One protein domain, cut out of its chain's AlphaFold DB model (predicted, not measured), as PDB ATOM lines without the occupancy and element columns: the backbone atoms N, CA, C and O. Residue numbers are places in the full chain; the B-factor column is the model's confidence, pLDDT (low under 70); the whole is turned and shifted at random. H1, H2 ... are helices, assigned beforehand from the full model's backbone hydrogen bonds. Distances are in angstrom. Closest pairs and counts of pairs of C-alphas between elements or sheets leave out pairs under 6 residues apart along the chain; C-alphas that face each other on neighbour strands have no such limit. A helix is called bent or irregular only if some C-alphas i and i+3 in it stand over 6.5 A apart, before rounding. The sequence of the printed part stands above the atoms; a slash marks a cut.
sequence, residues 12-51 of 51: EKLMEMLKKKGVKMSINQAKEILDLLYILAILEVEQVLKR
ATOM      1  N   GLU A  12      25.241  28.909 -34.693       96.06
ATOM      2  CA  GLU A  12      24.216  29.951 -34.564       96.06
ATOM      3  C   GLU A  12      24.674  31.248 -35.230       96.06
ATOM      4  O   GLU A  12      23.915  31.884 -35.965       96.06
ATOM      5  N   LYS A  13      25.946  31.612 -35.038       94.75
ATOM      6  CA  LYS A  13      26.521  32.803 -35.657       94.75
ATOM      7  C   LYS A  13      26.575  32.680 -37.177       94.75
ATOM      8  O   LYS A  13      26.221  33.632 -37.874       94.75
ATOM      9  N   LEU A  14      26.960  31.512 -37.694       94.69
ATOM     10  CA  LEU A  14      26.947  31.232 -39.130       94.69
ATOM     11  C   LEU A  14      25.528  31.362 -39.700       94.69
ATOM     12  O   LEU A  14      25.326  32.030 -40.717       94.69
ATOM     13  N   MET A  15      24.537  30.782 -39.019       96.50
ATOM     14  CA  MET A  15      23.134  30.890 -39.413       96.50
ATOM     15  C   MET A  15      22.669  32.348 -39.474       96.50
ATOM     16  O   MET A  15      22.034  32.743 -40.450       96.50
ATOM     17  N   GLU A  16      22.994  33.170 -38.473       95.81
ATOM     18  CA  GLU A  16      22.662  34.599 -38.475       95.81
ATOM     19  C   GLU A  16      23.305  35.348 -39.648       95.81
ATOM     20  O   GLU A  16      22.652  36.169 -40.298       95.81
ATOM     21  N   MET A  17      24.582  35.074 -39.925       94.19
ATOM     22  CA  MET A  17      25.324  35.704 -41.019       94.19
ATOM     23  C   MET A  17      24.712  35.365 -42.377       94.19
ATOM     24  O   MET A  17      24.513  36.252 -43.208       94.19
ATOM     25  N   LEU A  18      24.377  34.095 -42.588       94.50
ATOM     26  CA  LEU A  18      23.851  33.597 -43.855       94.50
ATOM     27  C   LEU A  18      22.373  33.942 -44.053       94.50
ATOM     28  O   LEU A  18      21.966  34.270 -45.170       94.50
ATOM     29  N   LYS A  19      21.597  34.039 -42.970       96.31
ATOM     30  CA  LYS A  19      20.225  34.558 -43.007       96.31
ATOM     31  C   LYS A  19      20.170  35.980 -43.567       96.31
ATOM     32  O   LYS A  19      19.294  36.276 -44.376       96.31
ATOM     33  N   LYS A  20      21.132  36.846 -43.216       95.12
ATOM     34  CA  LYS A  20      21.249  38.210 -43.784       95.12
ATOM     35  C   LYS A  20      21.534  38.220 -45.290       95.12
ATOM     36  O   LYS A  20      21.362  39.248 -45.933       95.12
ATOM     37  N   LYS A  21      21.979  37.093 -45.848       95.31
ATOM     38  CA  LYS A  21      22.247  36.888 -47.276       95.31
ATOM     39  C   LYS A  21      21.141  36.092 -47.979       95.31
ATOM     40  O   LYS A  21      21.323  35.688 -49.119       95.31
ATOM     41  N   GLY A  22      20.006  35.863 -47.311       96.38
ATOM     42  CA  GLY A  22      18.876  35.115 -47.865       96.38
ATOM     43  C   GLY A  22      19.030  33.594 -47.802       96.38
ATOM     44  O   GLY A  22      18.165  32.878 -48.299       96.38
ATOM     45  N   VAL A  23      20.087  33.080 -47.170       96.06
ATOM     46  CA  VAL A  23      20.307  31.640 -47.017       96.06
ATOM     47  C   VAL A  23      19.708  31.181 -45.692       96.06
ATOM     48  O   VAL A  23      20.121  31.611 -44.614       96.06
ATOM     49  N   LYS A  24      18.723  30.288 -45.769       94.50
ATOM     50  CA  LYS A  24      18.107  29.647 -44.605       94.50
ATOM     51  C   LYS A  24      18.663  28.234 -44.467       94.50
ATOM     52  O   LYS A  24      18.630  27.471 -45.423       94.50
ATOM     53  N   MET A  25      19.135  27.891 -43.275       94.62
ATOM     54  CA  MET A  25      19.653  26.559 -42.968       94.62
ATOM     55  C   MET A  25      19.302  26.150 -41.542       94.62
ATOM     56  O   MET A  25      18.973  26.999 -40.710       94.62
ATOM     57  N   SER A  26      19.351  24.849 -41.276       97.31
ATOM     58  CA  SER A  26      19.204  24.293 -39.936       97.31
ATOM     59  C   SER A  26      20.513  24.369 -39.149       97.31
ATOM     60  O   SER A  26      21.599  24.515 -39.712       97.31
ATOM     61  N   ILE A  27      20.411  24.201 -37.830       96.62
ATOM     62  CA  ILE A  27      21.581  24.131 -36.950       96.62
ATOM     63  C   ILE A  27      22.507  22.958 -37.298       96.62
ATOM     64  O   ILE A  27      23.722  23.084 -37.186       96.62
ATOM     65  N   ASN A  28      21.953  21.834 -37.765       97.38
ATOM     66  CA  ASN A  28      22.740  20.661 -38.153       97.38
ATOM     67  C   ASN A  28      23.527  20.926 -39.439       97.38
ATOM     68  O   ASN A  28      24.717  20.644 -39.486       97.38
ATOM     69  N   GLN A  29      22.902  21.575 -40.426       97.19
ATOM     70  CA  GLN A  29      23.598  21.998 -41.645       97.19
ATOM     71  C   GLN A  29      24.728  22.986 -41.331       97.19
ATOM     72  O   GLN A  29      25.820  22.869 -41.873       97.19
ATOM     73  N   ALA A  30      24.494  23.937 -40.423       96.50
ATOM     74  CA  ALA A  30      25.527  24.880 -40.002       96.50
ATOM     75  C   ALA A  30      26.717  24.181 -39.319       96.50
ATOM     76  O   ALA A  30      27.858  24.561 -39.566       96.50
ATOM     77  N   LYS A  31      26.464  23.150 -38.497       96.06
ATOM     78  CA  LYS A  31      27.515  22.321 -37.882       96.06
ATOM     79  C   LYS A  31      28.344  21.590 -38.938       96.06
ATOM     80  O   LYS A  31      29.557  21.754 -38.956       96.06
ATOM     81  N   GLU A  32      27.690  20.868 -39.846       96.56
ATOM     82  CA  GLU A  32      28.360  20.106 -40.911       96.56
ATOM     83  C   GLU A  32      29.223  21.004 -41.810       96.56
ATOM     84  O   GLU A  32      30.355  20.659 -42.145       96.56
ATOM     85  N   ILE A  33      28.714  22.189 -42.163       94.88
ATOM     86  CA  ILE A  33      29.451  23.167 -42.970       94.88
ATOM     87  C   ILE A  33      30.676  23.686 -42.214       94.88
ATOM     88  O   ILE A  33      31.761  23.747 -42.789       94.88
ATOM     89  N   LEU A  34      30.523  24.073 -40.945       93.94
ATOM     90  CA  LEU A  34      31.646  24.574 -40.154       93.94
ATOM     91  C   LEU A  34      32.730  23.511 -39.979       93.94
ATOM     92  O   LEU A  34      33.901  23.827 -40.168       93.94
ATOM     93  N   ASP A  35      32.353  22.268 -39.685       93.69
ATOM     94  CA  ASP A  35      33.304  21.162 -39.543       93.69
ATOM     95  C   ASP A  35      34.122  20.966 -40.825       93.69
ATOM     96  O   ASP A  35      35.353  20.907 -40.771       93.69
ATOM     97  N   LEU A  36      33.463  20.965 -41.990       95.12
ATOM     98  CA  LEU A  36      34.144  20.893 -43.282       95.12
ATOM     99  C   LEU A  36      35.117  22.065 -43.484       95.12
ATOM    100  O   LEU A  36      36.268  21.857 -43.870       95.12
ATOM    101  N   LEU A  37      34.674  23.297 -43.219       92.75
ATOM    102  CA  LEU A  37      35.495  24.496 -43.404       92.75
ATOM    103  C   LEU A  37      36.722  24.503 -42.485       92.75
ATOM    104  O   LEU A  37      37.804  24.893 -42.919       92.75
ATOM    105  N   TYR A  38      36.584  24.043 -41.240       91.19
ATOM    106  CA  TYR A  38      37.712  23.929 -40.319       91.19
ATOM    107  C   TYR A  38      38.710  22.860 -40.760       91.19
ATOM    108  O   TYR A  38      39.915  23.104 -40.689       91.19
ATOM    109  N   ILE A  39      38.238  21.713 -41.259       91.88
ATOM    110  CA  ILE A  39      39.112  20.674 -41.823       91.88
ATOM    111  C   ILE A  39      39.923  21.245 -42.987       91.88
ATOM    112  O   ILE A  39      41.145  21.116 -42.999       91.88
ATOM    113  N   LEU A  40      39.266  21.926 -43.929       92.88
ATOM    114  CA  LEU A  40      39.945  22.542 -45.069       92.88
ATOM    115  C   LEU A  40      40.971  23.586 -44.619       92.88
ATOM    116  O   LEU A  40      42.108  23.552 -45.075       92.88
ATOM    117  N   ALA A  41      40.616  24.462 -43.677       90.00
ATOM    118  CA  ALA A  41      41.543  25.463 -43.152       90.00
ATOM    119  C   ALA A  41      42.796  24.833 -42.520       90.00
ATOM    120  O   ALA A  41      43.906  25.320 -42.734       90.00
ATOM    121  N   ILE A  42      42.637  23.741 -41.766       88.88
ATOM    122  CA  ILE A  42      43.764  22.999 -41.186       88.88
ATOM    123  C   ILE A  42      44.640  22.409 -42.294       88.88
ATOM    124  O   ILE A  42      45.856  22.583 -42.258       88.88
ATOM    125  N   LEU A  43      44.034  21.752 -43.287       91.00
ATOM    126  CA  LEU A  43      44.759  21.132 -44.399       91.00
ATOM    127  C   LEU A  43      45.550  22.157 -45.222       91.00
ATOM    128  O   LEU A  43      46.709  21.905 -45.547       91.00
ATOM    129  N   GLU A  44      44.959  23.315 -45.515       90.62
ATOM    130  CA  GLU A  44      45.626  24.409 -46.229       90.62
ATOM    131  C   GLU A  44      46.832  24.936 -45.443       90.62
ATOM    132  O   GLU A  44      47.936  25.048 -45.979       90.62
ATOM    133  N   VAL A  45      46.665  25.196 -44.141       88.56
ATOM    134  CA  VAL A  45      47.769  25.652 -43.284       88.56
ATOM    135  C   VAL A  45      48.872  24.597 -43.202       88.56
ATOM    136  O   VAL A  45      50.049  24.935 -43.314       88.56
ATOM    137  N   GLU A  46      48.521  23.320 -43.044       88.44
ATOM    138  CA  GLU A  46      49.502  22.236 -43.065       88.44
ATOM    139  C   GLU A  46      50.251  22.149 -44.394       88.44
ATOM    140  O   GLU A  46      51.455  21.900 -44.395       88.44
ATOM    141  N   GLN A  47      49.564  22.341 -45.520       87.44
ATOM    142  CA  GLN A  47      50.188  22.299 -46.837       87.44
ATOM    143  C   GLN A  47      51.197  23.439 -47.010       87.44
ATOM    144  O   GLN A  47      52.289  23.206 -47.529       87.44
ATOM    145  N   VAL A  48      50.866  24.644 -46.537       88.50
ATOM    146  CA  VAL A  48      51.792  25.785 -46.539       88.50
ATOM    147  C   VAL A  48      52.989  25.530 -45.623       88.50
ATOM    148  O   VAL A  48      54.110  25.813 -46.020       88.50
ATOM    149  N   LEU A  49      52.777  24.980 -44.422       81.69
ATOM    150  CA  LEU A  49      53.850  24.732 -43.446       81.69
ATOM    151  C   LEU A  49      54.760  23.538 -43.789       81.69
ATOM    152  O   LEU A  49      55.847  23.439 -43.226       81.69
ATOM    153  N   LYS A  50      54.313  22.609 -44.644       74.25
ATOM    154  CA  LYS A  50      55.124  21.481 -45.142       74.25
ATOM    155  C   LYS A  50      56.031  21.861 -46.322       74.25
ATOM    156  O   LYS A  50      56.880  21.049 -46.683       74.25
ATOM    157  N   ARG A  51      55.831  23.031 -46.937       54.88
ATOM    158  CA  ARG A  51      56.761  23.613 -47.920       54.88
ATOM    159  C   ARG A  51      57.903  24.331 -47.214       54.88
ATOM    160  O   ARG A  51      59.014  24.284 -47.780       54.88
TER     161      ARG A  51
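AT A GLANCE: This is residues 12 to 51 of the 51 residues of an uncharacterized protein of Pedobacter sp. JBR3-12 (UniProt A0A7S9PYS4). One long helix, H2, makes the length of the model, and a short helix, H1, sits crosswise at its first end, so that the two make an L with a long and a short arm. The far part of H2 sticks out alone: residues 35 to 51, of which 35 to 49 belong to H2, stand free. The printed part has 40 residues with two named helices, H1 then H2, and no named strand; its class is all helix. It is only just loose, close to extended, with a radius of gyration of the C-alphas of 13.3 A, and its C-alphas span 39 by 18 by 12 A, the outline of a rod.

HOW THE PARTS SIT: H2, residues 27 to 49, is the longest helix. H1, residues 12 to 19, touches it, with 5 pairs of C-alphas within 8 A. The closest C-alphas of the two are those of Met 15 and Ala 30, 6.5 A apart. H2 touches H1 with residues 27 to 30 alone. Their lines are about perpendicular, at 81 degrees, and their centres are 16.7 A apart. In both H1 and H2, every pair of O i and N i+4 is within hydrogen-bond range.

IN THESE COORDINATES: H2 runs from C-alpha 27 at (21.581, 24.131, -36.950) to C-alpha 49 at (53.850, 24.732, -43.446), a length of 32.9 A over 23 residues. H1 has 8 residues and is 10.4 A long, beginning at C-alpha 12 at (24.216, 29.951, -34.564). Neither helix is bent.

THE WHOLE: The two C-alphas farthest apart are those of Gly 22 and Arg 51, at 39.6 A. The printed part has no cut, and the link from H1 to H2, 7 residues, is short. The mean pLDDT of the printed part is 92.1; residue 51, the chain's last, is under 70.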